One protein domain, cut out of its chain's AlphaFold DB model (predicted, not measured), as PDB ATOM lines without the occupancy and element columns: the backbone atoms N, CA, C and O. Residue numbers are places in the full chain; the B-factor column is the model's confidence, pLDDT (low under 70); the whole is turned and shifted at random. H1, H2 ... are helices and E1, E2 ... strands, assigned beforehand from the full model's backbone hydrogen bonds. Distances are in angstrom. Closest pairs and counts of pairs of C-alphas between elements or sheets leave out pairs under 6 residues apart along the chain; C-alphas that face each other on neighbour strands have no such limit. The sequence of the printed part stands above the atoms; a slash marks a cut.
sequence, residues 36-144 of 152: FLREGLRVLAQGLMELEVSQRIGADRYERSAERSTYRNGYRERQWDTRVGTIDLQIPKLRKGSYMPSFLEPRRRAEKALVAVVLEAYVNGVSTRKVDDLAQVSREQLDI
ATOM      1  N   PHE A  36     127.149 108.815  93.929       79.38
ATOM      2  CA  PHE A  36     126.788 108.266  95.244       79.38
ATOM      3  C   PHE A  36     126.119 106.895  95.112       79.38
ATOM      4  O   PHE A  36     126.516 105.940  95.779       79.38
ATOM      5  N   LEU A  37     125.126 106.765  94.223       80.06
ATOM      6  CA  LEU A  37     124.469 105.474  93.993       80.06
ATOM      7  C   LEU A  37     125.431 104.435  93.435       80.06
ATOM      8  O   LEU A  37     125.347 103.265  93.805       80.06
ATOM      9  N   ARG A  38     126.326 104.847  92.538       85.25
ATOM     10  CA  ARG A  38     127.327 103.965  91.945       85.25
ATOM     11  C   ARG A  38     128.285 103.436  93.008       85.25
ATOM     12  O   ARG A  38     128.499 102.227  93.067       85.25
ATOM     13  N   GLU A  39     128.815 104.308  93.863       84.38
ATOM     14  CA  GLU A  39     129.736 103.905  94.926       84.38
ATOM     15  C   GLU A  39     129.019 103.114  96.028       84.38
ATOM     16  O   GLU A  39     129.511 102.073  96.457       84.38
ATOM     17  N   GLY A  40     127.809 103.516  96.423       84.25
ATOM     18  CA  GLY A  40     126.990 102.758  97.371       84.25
ATOM     19  C   GLY A  40     126.673 101.348  96.866       84.25
ATOM     20  O   GLY A  40     126.831 100.370  97.598       84.25
ATOM     21  N   LEU A  41     126.311 101.218  95.585       87.38
ATOM     22  CA  LEU A  41     126.072  99.923  94.949       87.38
ATOM     23  C   LEU A  41     127.350  99.079  94.882       87.38
ATOM     24  O   LEU A  41     127.294  97.870  95.106       87.38
ATOM     25  N   ARG A  42     128.503  99.700  94.613       89.31
ATOM     26  CA  ARG A  42     129.808  99.032  94.629       89.31
ATOM     27  C   ARG A  42     130.126  98.469  96.011       89.31
ATOM     28  O   ARG A  42     130.449  97.287  96.110       89.31
ATOM     29  N   VAL A  43     130.019  99.282  97.062       84.88
ATOM     30  CA  VAL A  43     130.285  98.865  98.449       84.88
ATOM     31  C   VAL A  43     129.364  97.718  98.850       84.88
ATOM     32  O   VAL A  43     129.833  96.694  99.350       84.88
ATOM     33  N   LEU A  44     128.068  97.848  98.566       85.56
ATOM     34  CA  LEU A  44     127.081  96.833  98.911       85.56
ATOM     35  C   LEU A  44     127.321  95.518  98.152       85.56
ATOM     36  O   LEU A  44     127.313  94.447  98.756       85.56
ATOM     37  N   ALA A  45     127.623  95.579  96.852       89.56
ATOM     38  CA  ALA A  45     127.963  94.395  96.064       89.56
ATOM     39  C   ALA A  45     129.241  93.701  96.569       89.56
ATOM     40  O   ALA A  45     129.294  92.473  96.620       89.56
ATOM     41  N   GLN A  46     130.263  94.463  96.971       90.50
ATOM     42  CA  GLN A  46     131.500  93.921  97.545       90.50
ATOM     43  C   GLN A  46     131.254  93.235  98.894       90.50
ATOM     44  O   GLN A  46     131.735  92.123  99.111       90.50
ATOM     45  N   GLY A  47     130.462  93.862  99.768       85.38
ATOM     46  CA  GLY A  47     130.066  93.286 101.053       85.38
ATOM     47  C   GLY A  47     129.299  91.974 100.887       85.38
ATOM     48  O   GLY A  47     129.650  90.974 101.511       85.38
ATOM     49  N   LEU A  48     128.325  91.942  99.970       87.19
ATOM     50  CA  LEU A  48     127.584  90.722  99.642       87.19
ATOM     51  C   LEU A  48     128.507  89.602  99.150       87.19
ATOM     52  O   LEU A  48     128.363  88.462  99.586       87.19
ATOM     53  N   MET A  49     129.487  89.914  98.297       91.00
ATOM     54  CA  MET A  49     130.446  88.907  97.833       91.00
ATOM     55  C   MET A  49     131.297  88.331  98.967       91.00
ATOM     56  O   MET A  49     131.507  87.120  99.025       91.00
ATOM     57  N   GLU A  50     131.801  89.173  99.872       88.38
ATOM     58  CA  GLU A  50     132.591  88.696 101.012       88.38
ATOM     59  C   GLU A  50     131.755  87.841 101.968       88.38
ATOM     60  O   GLU A  50     132.257  86.815 102.435       88.38
ATOM     61  N   LEU A  51     130.486  88.208 102.190       86.75
ATOM     62  CA  LEU A  51     129.536  87.451 103.005       86.75
ATOM     63  C   LEU A  51     129.231  86.076 102.394       86.75
ATOM     64  O   LEU A  51     129.352  85.057 103.077       86.75
ATOM     65  N   GLU A  52     128.880  86.025 101.105       88.31
ATOM     66  CA  GLU A  52     128.644  84.768 100.382       88.31
ATOM     67  C   GLU A  52     129.875  83.852 100.453       88.31
ATOM     68  O   GLU A  52     129.763  82.640 100.665       88.31
ATOM     69  N   VAL A  53     131.073  84.427 100.316       91.94
ATOM     70  CA  VAL A  53     132.330  83.682 100.413       91.94
ATOM     71  C   VAL A  53     132.590  83.191 101.835       91.94
ATOM     72  O   VAL A  53     132.992  82.038 101.984       91.94
ATOM     73  N   SER A  54     132.355  83.999 102.873       88.12
ATOM     74  CA  SER A  54     132.490  83.560 104.272       88.12
ATOM     75  C   SER A  54     131.608  82.353 104.551       88.12
ATOM     76  O   SER A  54     132.097  81.339 105.049       88.12
ATOM     77  N   GLN A  55     130.340  82.427 104.146       88.31
ATOM     78  CA  GLN A  55     129.370  81.349 104.332       88.31
ATOM     79  C   GLN A  55     129.778  80.083 103.580       88.31
ATOM     80  O   GLN A  55     129.747  78.992 104.136       88.31
ATOM     81  N   ARG A  56     130.220  80.220 102.327       89.56
ATOM     82  CA  ARG A  56     130.660  79.074 101.522       89.56
ATOM     83  C   ARG A  56     131.933  78.421 102.061       89.56
ATOM     84  O   ARG A  56     132.107  77.210 101.937       89.56
ATOM     85  N   ILE A  57     132.848  79.220 102.602       92.75
ATOM     86  CA  ILE A  57     134.093  78.730 103.197       92.75
ATOM     87  C   ILE A  57     133.844  78.136 104.591       92.75
ATOM     88  O   ILE A  57     134.612  77.267 104.999       92.75
ATOM     89  N   GLY A  58     132.804  78.588 105.297       91.88
ATOM     90  CA  GLY A  58     132.551  78.268 106.705       91.88
ATOM     91  C   GLY A  58     133.423  79.077 107.668       91.88
ATOM     92  O   GLY A  58     133.700  78.620 108.775       91.88
ATOM     93  N   ALA A  59     133.949  80.224 107.221       90.56
ATOM     94  CA  ALA A  59     134.778  81.086 108.058       90.56
ATOM     95  C   ALA A  59     134.955  82.504 107.495       90.56
ATOM     96  O   ALA A  59     135.236  82.707 106.300       90.56
ATOM     97  N   ASP A  60     134.953  83.470 108.405       88.00
ATOM     98  CA  ASP A  60     135.293  84.854 108.139       88.00
ATOM     99  C   ASP A  60     136.780  85.056 107.850       88.00
ATOM    100  O   ASP A  60     137.632  84.149 107.894       88.00
ATOM    101  N   ARG A  61     137.103  86.289 107.458       80.19
ATOM    102  CA  ARG A  61     138.476  86.682 107.173       80.19
ATOM    103  C   ARG A  61     139.294  86.638 108.463       80.19
ATOM    104  O   ARG A  61     138.924  87.233 109.464       80.19
ATOM    105  N   TYR A  62     140.423  85.932 108.408       84.12
ATOM    106  CA  TYR A  62     141.348  85.715 109.531       84.12
ATOM    107  C   TYR A  62     140.782  84.932 110.729       84.12
ATOM    108  O   TYR A  62     141.535  84.632 111.653       84.12
ATOM    109  N   GLU A  63     139.511  84.531 110.699       85.75
ATOM    110  CA  GLU A  63     138.914  83.693 111.738       85.75
ATOM    111  C   GLU A  63     139.630  82.337 111.817       85.75
ATOM    112  O   GLU A  63     140.068  81.790 110.804       85.75
ATOM    113  N   ARG A  64     139.758  81.740 113.000       89.81
ATOM    114  CA  ARG A  64     140.213  80.351 113.129       89.81
ATOM    115  C   ARG A  64     138.987  79.466 113.314       89.81
ATOM    116  O   ARG A  64     138.413  79.456 114.389       89.81
ATOM    117  N   SER A  65     138.623  78.725 112.273       90.88
ATOM    118  CA  SER A  65     137.510  77.774 112.302       90.88
ATOM    119  C   SER A  65     137.986  76.414 111.803       90.88
ATOM    120  O   SER A  65     138.716  76.335 110.809       90.88
ATOM    121  N   ALA A  66     137.578  75.357 112.508       91.62
ATOM    122  CA  ALA A  66     137.804  73.972 112.101       91.62
ATOM    123  C   ALA A  66     136.922  73.567 110.905       91.62
ATOM    124  O   ALA A  66     137.263  72.637 110.182       91.62
ATOM    125  N   GLU A  67     135.830  74.297 110.661       90.12
ATOM    126  CA  GLU A  67     134.883  74.056 109.566       90.12
ATOM    127  C   GLU A  67     135.353  74.659 108.231       90.12
ATOM    128  O   GLU A  67     134.733  74.445 107.189       90.12
ATOM    129  N   ARG A  68     136.477  75.395 108.231       94.62
ATOM    130  CA  ARG A  68     137.011  76.054 107.036       94.62
ATOM    131  C   ARG A  68     137.332  75.043 105.930       94.62
ATOM    132  O   ARG A  68     138.295  74.284 106.022       94.62
ATOM    133  N   SER A  69     136.624  75.153 104.809       94.06
ATOM    134  CA  SER A  69     136.793  74.264 103.651       94.06
ATOM    135  C   SER A  69     137.880  74.708 102.658       94.06
ATOM    136  O   SER A  69     138.504  73.885 101.984       94.06
ATOM    137  N   THR A  70     138.136  76.014 102.532       94.81
ATOM    138  CA  THR A  70     139.130  76.583 101.601       94.81
ATOM    139  C   THR A  70     139.591  77.976 102.055       94.81
ATOM    140  O   THR A  70     139.199  78.461 103.111       94.81
ATOM    141  N   TYR A  71     140.458  78.632 101.282       93.38
ATOM    142  CA  TYR A  71     140.995  79.963 101.593       93.38
ATOM    143  C   TYR A  71     140.744  80.946 100.451       93.38
ATOM    144  O   TYR A  71     140.736  80.558  99.283       93.38
ATOM    145  N   ARG A  72     140.592  82.229 100.787       92.94
ATOM    146  CA  ARG A  72     140.596  83.332  99.815       92.94
ATOM    147  C   ARG A  72     142.012  83.505  99.246       92.94
ATOM    148  O   ARG A  72     142.985  83.370  99.983       92.94
ATOM    149  N   ASN A  73     142.133  83.798  97.954       94.56
ATOM    150  CA  ASN A  73     143.412  83.934  97.248       94.56
ATOM    151  C   ASN A  73     143.434  85.183  96.349       94.56
ATOM    152  O   ASN A  73     143.596  85.101  95.129       94.56
ATOM    153  N   GLY A  74     143.214  86.347  96.960       93.94
ATOM    154  CA  GLY A  74     143.132  87.634  96.267       93.94
ATOM    155  C   GLY A  74     141.852  87.799  95.447       93.94
ATOM    156  O   GLY A  74     140.850  87.127  95.692       93.94
ATOM    157  N   TYR A  75     141.908  88.684  94.452       95.50
ATOM    158  CA  TYR A  75     140.746  89.133  93.684       95.50
ATOM    159  C   TYR A  75     140.971  89.044  92.173       95.50
ATOM    160  O   TYR A  75     142.108  88.893  91.707       95.50
ATOM    161  N   ARG A  76     139.874  89.085  91.413       95.12
ATOM    162  CA  ARG A  76     139.867  89.333  89.967       95.12
ATOM    163  C   ARG A  76     138.979  90.531  89.666       95.12
ATOM    164  O   ARG A  76     137.885  90.636  90.220       95.12
ATOM    165  N   GLU A  77     139.433  91.382  88.765       95.75
ATOM    166  CA  GLU A  77     138.674  92.557  88.355       95.75
ATOM    167  C   GLU A  77     137.574  92.162  87.376       95.75
ATOM    168  O   GLU A  77     137.755  91.284  86.524       95.75
ATOM    169  N   ARG A  78     136.408  92.791  87.513       93.69
ATOM    170  CA  ARG A  78     135.319  92.653  86.552       93.69
ATOM    171  C   ARG A  78     134.465  93.908  86.526       93.69
ATOM    172  O   ARG A  78     133.959  94.331  87.560       93.69
ATOM    173  N   GLN A  79     134.230  94.413  85.322       92.88
ATOM    174  CA  GLN A  79     133.256  95.469  85.089       92.88
ATOM    175  C   GLN A  79     131.830  94.929  85.169       92.88
ATOM    176  O   GLN A  79     131.507  93.860  84.633       92.88
ATOM    177  N   TRP A  80     130.978  95.688  85.847       90.62
ATOM    178  CA  TRP A  80     129.552  95.449  85.941       90.62
ATOM    179  C   TRP A  80     128.791  96.666  85.429       90.62
ATOM    180  O   TRP A  80     128.751  97.712  86.076       90.62
ATOM    181  N   ASP A  81     128.191  96.523  84.251       86.56
ATOM    182  CA  ASP A  81     127.362  97.568  83.661       86.56
ATOM    183  C   ASP A  81     125.990  97.601  84.331       86.56
ATOM    184  O   ASP A  81     125.210  96.647  84.250       86.56
ATOM    185  N   THR A  82     125.690  98.723  84.983       82.94
ATOM    186  CA  THR A  82     124.423  98.960  85.680       82.94
ATOM    187  C   THR A  82     123.733 100.209  85.140       82.94
ATOM    188  O   THR A  82     124.306 101.005  84.391       82.94
ATOM    189  N   ARG A  83     122.482 100.438  85.543       79.62
ATOM    190  CA  ARG A  83     121.729 101.645  85.168       79.62
ATOM    191  C   ARG A  83     122.287 102.921  85.801       79.62
ATOM    192  O   ARG A  83     122.006 103.998  85.281       79.62
ATOM    193  N   VAL A  84     123.082 102.797  86.867       81.75
ATOM    194  CA  VAL A  84     123.761 103.914  87.552       81.75
ATOM    195  C   VAL A  84     125.220 104.098  87.096       81.75
ATOM    196  O   VAL A  84     125.945 104.945  87.619       81.75
ATOM    197  N   GLY A  85     125.646 103.342  86.078       84.62
ATOM    198  CA  GLY A  85     126.981 103.397  85.479       84.62
ATOM    199  C   GLY A  85     127.723 102.064  85.550       84.62
ATOM    200  O   GLY A  85     127.230 101.083  86.112       84.62
ATOM    201  N   THR A  86     128.909 102.022  84.956       89.56
ATOM    202  CA  THR A  86     129.806 100.866  85.044       89.56
ATOM    203  C   THR A  86     130.526 100.885  86.390       89.56
ATOM    204  O   THR A  86     131.026 101.926  86.815       89.56
ATOM    205  N   ILE A  87     130.547  99.739  87.068       91.62
ATOM    206  CA  ILE A  87     131.175  99.558  88.379       91.62
ATOM    207  C   ILE A  87     132.313  98.550  88.260       91.62
ATOM    208  O   ILE A  87     132.106  97.433  87.783       91.62
ATOM    209  N   ASP A  88     133.489  98.918  88.762       93.38
ATOM    210  CA  ASP A  88     134.621  98.004  88.884       93.38
ATOM    211  C   ASP A  88     134.505  97.176  90.171       93.38
ATOM    212  O   ASP A  88     134.623  97.680  91.298       93.38
ATOM    213  N   LEU A  89     134.268  95.875  89.994       95.12
ATOM    214  CA  LEU A  89     134.177  94.897  91.071       95.12
ATOM    215  C   LEU A  89     135.483  94.119  91.227       95.12
ATOM    216  O   LEU A  89     136.164  93.789  90.258       95.12
ATOM    217  N   GLN A  90     135.773  93.754  92.472       96.06
ATOM    218  CA  GLN A  90     136.885  92.892  92.864       96.06
ATOM    219  C   GLN A  90     136.292  91.564  93.324       96.06
ATOM    220  O   GLN A  90     135.956  91.387  94.488       96.06
ATOM    221  N   ILE A  91     136.114  90.620  92.403       95.38
ATOM    222  CA  ILE A  91     135.483  89.340  92.728       95.38
ATOM    223  C   ILE A  91     136.484  88.480  93.511       95.38
ATOM    224  O   ILE A  91     137.575  88.210  92.987       95.38
ATOM    225  N   PRO A  92     136.145  88.008  94.726       95.44
ATOM    226  CA  PRO A  92     137.027  87.151  95.507       95.44
ATOM    227  C   PRO A  92     137.393  85.865  94.759       95.44
ATOM    228  O   PRO A  92     136.547  85.204  94.150       95.44
ATOM    229  N   LYS A  93     138.667  85.480  94.833       95.31
ATOM    230  CA  LYS A  93     139.156  84.191  94.332       95.31
ATOM    231  C   LYS A  93     139.276  83.209  95.485       95.31
ATOM    232  O   LYS A  93     139.715  83.568  96.577       95.31
ATOM    233  N   LEU A  94     138.944  81.951  95.219       95.31
ATOM    234  CA  LEU A  94     139.146  80.849  96.154       95.31
ATOM    235  C   LEU A  94     140.398  80.065  95.758       95.31
ATOM    236  O   LEU A  94     140.704  79.922  94.577       95.31
ATOM    237  N   ARG A  95     141.127  79.542  96.745       94.31
ATOM    238  CA  ARG A  95     142.303  78.687  96.528       94.31
ATOM    239  C   ARG A  95     141.914  77.334  95.930       94.31
ATOM    240  O   ARG A  95     142.683  76.760  95.168       94.31
ATOM    241  N   LYS A  96     140.728  76.838  96.285       92.62
ATOM    242  CA  LYS A  96     140.074  75.662  95.699       92.62
ATOM    243  C   LYS A  96     138.618  76.004  95.389       92.62
ATOM    244  O   LYS A  96     137.953  76.594  96.241       92.62
ATOM    245  N   GLY A  97     138.146  75.606  94.207       91.31
ATOM    246  CA  GLY A  97     136.802  75.906  93.702       91.31
ATOM    247  C   GLY A  97     136.697  77.251  92.975       91.31
ATOM    248  O   GLY A  97     137.659  78.015  92.900       91.31
ATOM    249  N   SER A  98     135.515  77.541  92.431       88.81
ATOM    250  CA  SER A  98     135.205  78.788  91.723       88.81
ATOM    251  C   SER A  98     134.073  79.547  92.414       88.81
ATOM    252  O   SER A  98     133.110  78.951  92.901       88.81
ATOM    253  N   TYR A  99     134.184  80.876  92.451       91.31
ATOM    254  CA  TYR A  99     133.149  81.775  92.955       91.31
ATOM    255  C   TYR A  99     132.719  82.760  91.862       91.31
ATOM    256  O   TYR A  99     133.544  83.408  91.202       91.31
ATOM    257  N   MET A 100     131.406  82.844  91.665       89.00
ATOM    258  CA  MET A 100     130.752  83.834  90.826       89.00
ATOM    259  C   MET A 100     129.517  84.328  91.583       89.00
ATOM    260  O   MET A 100     128.676  83.492  91.914       89.00
ATOM    261  N   PRO A 101     129.399  85.636  91.862       87.81
ATOM    262  CA  PRO A 101     128.207  86.179  92.499       87.81
ATOM    263  C   PRO A 101     126.976  86.006  91.607       87.81
ATOM    264  O   PRO A 101     127.018  86.280  90.402       87.81
ATOM    265  N   SER A 102     125.864  85.608  92.220       82.50
ATOM    266  CA  SER A 102     124.588  85.356  91.536       82.50
ATOM    267  C   SER A 102     123.991  86.621  90.902       82.50
ATOM    268  O   SER A 102     123.360  86.568  89.844       82.50
ATOM    269  N   PHE A 103     124.244  87.795  91.492       81.69
ATOM    270  CA  PHE A 103     123.737  89.074  90.989       81.69
ATOM    271  C   PHE A 103     124.384  89.527  89.666       81.69
ATOM    272  O   PHE A 103     123.860  90.439  89.026       81.69
ATOM    273  N   LEU A 104     125.480  88.888  89.229       84.06
ATOM    274  CA  LEU A 104     126.112  89.137  87.924       84.06
ATOM    275  C   LEU A 104     125.560  88.257  86.789       84.06
ATOM    276  O   LEU A 104     126.007  88.385  85.646       84.06
ATOM    277  N   GLU A 105     124.604  87.367  87.064       71.62
ATOM    278  CA  GLU A 105     123.979  86.543  86.030       71.62
ATOM    279  C   GLU A 105     123.143  87.389  85.045       71.62
ATOM    280  O   GLU A 105     122.344  88.240  85.460       71.62
ATOM    281  N   PRO A 106     123.248  87.147  83.723       53.62
ATOM    282  CA  PRO A 106     122.445  87.862  82.737       53.62
ATOM    283  C   PRO A 106     120.931  87.718  82.991       53.62
ATOM    284  O   PRO A 106     120.422  86.609  83.125       53.62
ATOM    285  N   ARG A 107     120.192  88.841  82.932       55.78
ATOM    286  CA  ARG A 107     118.709  88.965  83.009       55.78
ATOM    287  C   ARG A 107     118.046  88.928  84.402       55.78
ATOM    288  O   ARG A 107     116.826  88.772  84.472       55.78
ATOM    289  N   ARG A 108     118.766  89.148  85.506       59.69
ATOM    290  CA  ARG A 108     118.167  89.185  86.862       59.69
ATOM    291  C   ARG A 108     117.737  90.603  87.296       59.69
ATOM    292  O   ARG A 108     118.324  91.603  86.894       59.69
ATOM    293  N   ARG A 109     116.704  90.695  88.150       66.62
ATOM    294  CA  ARG A 109     116.213  91.944  88.788       66.62
ATOM    295  C   ARG A 109     117.122  92.458  89.919       66.62
ATOM    296  O   ARG A 109     116.833  93.516  90.469       66.62
ATOM    297  N   ALA A 110     118.194  91.729  90.237       72.94
ATOM    298  CA  ALA A 110     119.054  91.959  91.395       72.94
ATOM    299  C   ALA A 110     119.605  93.388  91.453       72.94
ATOM    300  O   ALA A 110     119.424  94.061  92.454       72.94
ATOM    301  N   GLU A 111     120.152  93.903  90.350       81.12
ATOM    302  CA  GLU A 111     120.656  95.284  90.275       81.12
ATOM    303  C   GLU A 111     119.627  96.324  90.757       81.12
ATOM    304  O   GLU A 111     119.963  97.217  91.526       81.12
ATOM    305  N   LYS A 112     118.354  96.192  90.354       78.56
ATOM    306  CA  LYS A 112     117.302  97.140  90.755       78.56
ATOM    307  C   LYS A 112     117.008  97.076  92.251       78.56
ATOM    308  O   LYS A 112     116.764  98.118  92.847       78.56
ATOM    309  N   ALA A 113     117.011  95.873  92.825       78.75
ATOM    310  CA  ALA A 113     116.813  95.687  94.258       78.75
ATOM    311  C   ALA A 113     117.973  96.315  95.044       78.75
ATOM    312  O   ALA A 113     117.741  97.087  95.963       78.75
ATOM    313  N   LEU A 114     119.213  96.086  94.604       79.62
ATOM    314  CA  LEU A 114     120.402  96.632  95.260       79.62
ATOM    315  C   LEU A 114     120.444  98.170  95.194       79.62
ATOM    316  O   LEU A 114     120.758  98.817  96.187       79.62
ATOM    317  N   VAL A 115     120.059  98.776  94.065       80.81
ATOM    318  CA  VAL A 115     119.922 100.242  93.965       80.81
ATOM    319  C   VAL A 115     118.840 100.772  94.912       80.81
ATOM    320  O   VAL A 115     119.048 101.799  95.556       80.81
ATOM    321  N   ALA A 116     117.698 100.086  95.017       80.19
ATOM    322  CA  ALA A 116     116.622 100.487  95.923       80.19
ATOM    323  C   ALA A 116     117.074 100.460  97.390       80.19
ATOM    324  O   ALA A 116     116.785 101.394  98.129       80.19
ATOM    325  N   VAL A 117     117.854  99.449  97.774       79.00
ATOM    326  CA  VAL A 117     118.434  99.325  99.117       79.00
ATOM    327  C   VAL A 117     119.377 100.485  99.435       79.00
ATOM    328  O   VAL A 117     119.307 101.056 100.520       79.00
ATOM    329  N   VAL A 118     120.234 100.882  98.489       79.75
ATOM    330  CA  VAL A 118     121.146 102.026  98.673       79.75
ATOM    331  C   VAL A 118     120.366 103.337  98.835       79.75
ATOM    332  O   VAL A 118     120.687 104.145  99.705       79.75
ATOM    333  N   LEU A 119     119.314 103.537  98.036       75.19
ATOM    334  CA  LEU A 119     118.426 104.698  98.152       75.19
ATOM    335  C   LEU A 119     117.686 104.725  99.491       75.19
ATOM    336  O   LEU A 119     117.617 105.769 100.136       75.19
ATOM    337  N   GLU A 120     117.150 103.587  99.923       72.12
ATOM    338  CA  GLU A 120     116.466 103.462 101.207       72.12
ATOM    339  C   GLU A 120     117.413 103.762 102.373       72.12
ATOM    340  O   GLU A 120     117.037 104.479 103.304       72.12
ATOM    341  N   ALA A 121     118.654 103.273 102.297       70.62
ATOM    342  CA  ALA A 121     119.684 103.553 103.286       70.62
ATOM    343  C   ALA A 121     120.011 105.051 103.375       70.62
ATOM    344  O   ALA A 121     120.146 105.587 104.477       70.62
ATOM    345  N   TYR A 122     120.082 105.734 102.229       68.19
ATOM    346  CA  TYR A 122     120.310 107.176 102.159       68.19
ATOM    347  C   TYR A 122     119.151 107.977 102.761       68.19
ATOM    348  O   TYR A 122     119.366 108.802 103.646       68.19
ATOM    349  N   VAL A 123     117.915 107.703 102.328       67.06
ATOM    350  CA  VAL A 123     116.717 108.447 102.760       67.06
ATOM    351  C   VAL A 123     116.460 108.281 104.258       67.06
ATOM    352  O   VAL A 123     116.100 109.243 104.932       67.06
ATOM    353  N   ASN A 124     116.658 107.075 104.794       64.25
ATOM    354  CA  ASN A 124     116.368 106.778 106.196       64.25
ATOM    355  C   ASN A 124     117.563 107.008 107.140       64.25
ATOM    356  O   ASN A 124     117.451 106.708 108.330       64.25
ATOM    357  N   GLY A 125     118.705 107.508 106.645       56.22
ATOM    358  CA  GLY A 125     119.892 107.763 107.474       56.22
ATOM    359  C   GLY A 125     120.419 106.493 108.147       56.22
ATOM    360  O   GLY A 125     120.697 106.464 109.349       56.22
ATOM    361  N   VAL A 126     120.478 105.402 107.389       51.75
ATOM    362  CA  VAL A 126     120.734 104.072 107.925       51.75
ATOM    363  C   VAL A 126     122.223 103.901 108.233       51.75
ATOM    364  O   VAL A 126     123.059 103.823 107.338       51.75
ATOM    365  N   SER A 127     122.557 103.851 109.527       44.84
ATOM    366  CA  SER A 127     123.914 103.562 110.012       44.84
ATOM    367  C   SER A 127     124.388 102.178 109.543       44.84
ATOM    368  O   SER A 127     123.576 101.275 109.331       44.84
ATOM    369  N   THR A 128     125.708 101.999 109.428       40.94
ATOM    370  CA  THR A 128     126.387 100.790 108.921       40.94
ATOM    371  C   THR A 128     125.881  99.463 109.501       40.94
ATOM    372  O   THR A 128     126.015  98.445 108.838       40.94
ATOM    373  N   ARG A 129     125.252  99.457 110.686       39.22
ATOM    374  CA  ARG A 129     124.685  98.255 111.328       39.22
ATOM    375  C   ARG A 129     123.363  97.759 110.726       39.22
ATOM    376  O   ARG A 129     123.093  96.573 110.797       39.22
ATOM    377  N   LYS A 130     122.539  98.630 110.136       41.69
ATOM    378  CA  LYS A 130     121.281  98.226 109.465       41.69
ATOM    379  C   LYS A 130     121.500  97.845 107.992       41.69
ATOM    380  O   LYS A 130     120.581  97.365 107.332       41.69
ATOM    381  N   VAL A 131     122.701  98.085 107.459       44.50
ATOM    382  CA  VAL A 131     123.095  97.613 106.123       44.50
ATOM    383  C   VAL A 131     123.151  96.082 106.104       44.50
ATOM    384  O   VAL A 131     122.753  95.487 105.107       44.50
ATOM    385  N   ASP A 132     123.536  95.449 107.218       44.00
ATOM    386  CA  ASP A 132     123.498  93.990 107.387       44.00
ATOM    387  C   ASP A 132     122.055  93.447 107.354       44.00
ATOM    388  O   ASP A 132     121.784  92.461 106.667       44.00
ATOM    389  N   ASP A 133     121.101  94.147 107.982       50.88
ATOM    390  CA  ASP A 133     119.672  93.795 107.931       50.88
ATOM    391  C   ASP A 133     119.108  93.918 106.505       50.88
ATOM    392  O   ASP A 133     118.372  93.052 106.037       50.88
ATOM    393  N   LEU A 134     119.488  94.967 105.767       47.94
ATOM    394  CA  LEU A 134     119.065  95.162 104.377       47.94
ATOM    395  C   LEU A 134     119.726  94.166 103.414       47.94
ATOM    396  O   LEU A 134     119.092  93.730 102.450       47.94
ATOM    397  N   ALA A 135     120.972  93.765 103.674       50.16
ATOM    398  CA  ALA A 135     121.632  92.675 102.962       50.16
ATOM    399  C   ALA A 135     120.914  91.337 103.215       50.16
ATOM    400  O   ALA A 135     120.732  90.551 102.282       50.16
ATOM    401  N   GLN A 136     120.427  91.110 104.437       48.56
ATOM    402  CA  GLN A 136     119.628  89.940 104.799       48.56
ATOM    403  C   GLN A 136     118.215  89.960 104.182       48.56
ATOM    404  O   GLN A 136     117.765  88.945 103.660       48.56
ATOM    405  N   VAL A 137     117.545  91.112 104.118       47.59
ATOM    406  CA  VAL A 137     116.247  91.262 103.425       47.59
ATOM    407  C   VAL A 137     116.399  91.115 101.905       47.59
ATOM    408  O   VAL A 137     115.580  90.480 101.238       47.59
ATOM    409  N   SER A 138     117.489  91.638 101.338       47.59
ATOM    410  CA  SER A 138     117.822  91.446  99.920       47.59
ATOM    411  C   SER A 138     118.089  89.976  99.599       47.59
ATOM    412  O   SER A 138     117.722  89.507  98.523       47.59
ATOM    413  N   ARG A 139     118.684  89.231 100.539       46.84
ATOM    414  CA  ARG A 139     118.893  87.780 100.449       46.84
ATOM    415  C   ARG A 139     117.566  87.025 100.367       46.84
ATOM    416  O   ARG A 139     117.414  86.202  99.473       46.84
ATOM    417  N   GLU A 140     116.595  87.355 101.217       45.53
ATOM    418  CA  GLU A 140     115.249  86.756 101.179       45.53
ATOM    419  C   GLU A 140     114.495  87.089  99.879       45.53
ATOM    420  O   GLU A 140     113.808  86.239  99.314       45.53
ATOM    421  N   GLN A 141     114.665  88.303  99.340       39.31
ATOM    422  CA  GLN A 141     114.059  88.697  98.062       39.31
ATOM    423  C   GLN A 141     114.718  88.047  96.834       39.31
ATOM    424  O   GLN A 141     114.056  87.859  95.808       39.31
ATOM    425  N   LEU A 142     116.009  87.711  96.911       47.97
ATOM    426  CA  LEU A 142     116.755  87.047  95.837       47.97
ATOM    427  C   LEU A 142     116.559  85.521  95.821       47.97
ATOM    428  O   LEU A 142     116.790  84.908  94.778       47.97
ATOM    429  N   ASP A 143     116.070  84.927  96.914       46.47
ATOM    430  CA  ASP A 143     115.840  83.479  97.054       46.47
ATOM    431  C   ASP A 143     114.514  82.989  96.424       46.47
ATOM    432  O   ASP A 143     114.206  81.797  96.375       46.47
ATOM    433  N   ILE A 144     113.714  83.890  95.838       39.78
ATOM    434  CA  ILE A 144     112.487  83.509  95.125       39.78
ATOM    435  C   ILE A 144     112.828  83.160  93.666       39.78
ATOM    436  O   ILE A 144     112.743  83.996  92.762       39.78
TER     437      ILE A 144
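AT A GLANCE: This is residues 36 to 144 of the 152 residues of the protein "Mutator family transposase" of Symbiobacterium thermophilum (strain T / IAM 14863) (UniProt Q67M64). A long middle helix, H1, has the strand hairpin E1 and E2 alongside it, E2 nearer; elsewhere H2, of the helical hairpin H2 and H3, packs on residues 37 to 45 of H1. The 109 printed residues include, in order, H1, E1, E2, H2 and H3; the sheet is antiparallel, the class mixed. The whole is compact, radius of gyration of the C-alphas 14.4 A, spans 41 by 28 by 27 A.

IN THESE COORDINATES: H1, residues 36 to 57, 31.4 A, begins at C-alpha 36 (126.788, 108.266, 95.244). E1 is residues 72 to 82, 26.6 A; E2 85 to 94, 27.8 A; H2 110 to 123, 20.2 A. H3, 128 to 142, 21.3 A, ends at C-alpha 142 (116.755, 87.047, 95.837).

HOW THE PARTS SIT: H1 and E2 come closest at C-alphas 42 and 87, 6.4 A. N 78 of E1 and O 89 of E2 are within hydrogen-bond range, 2.9 A. H1 touches H2 at a steep tilt of 62 degrees, closest C-alphas 40 and 118, 6.0 A. H2 touches H3, closest C-alphas 117 and 134, 6.7 A. O i to N i+4 pairs are within range throughout H1 and H2, 9 of 11 in H3.

THE WHOLE: The printed part has no cut. Links H1 to E1 and E2 to H2 are long. Residues 106 to 109 and 122 to 144 are under pLDDT 70.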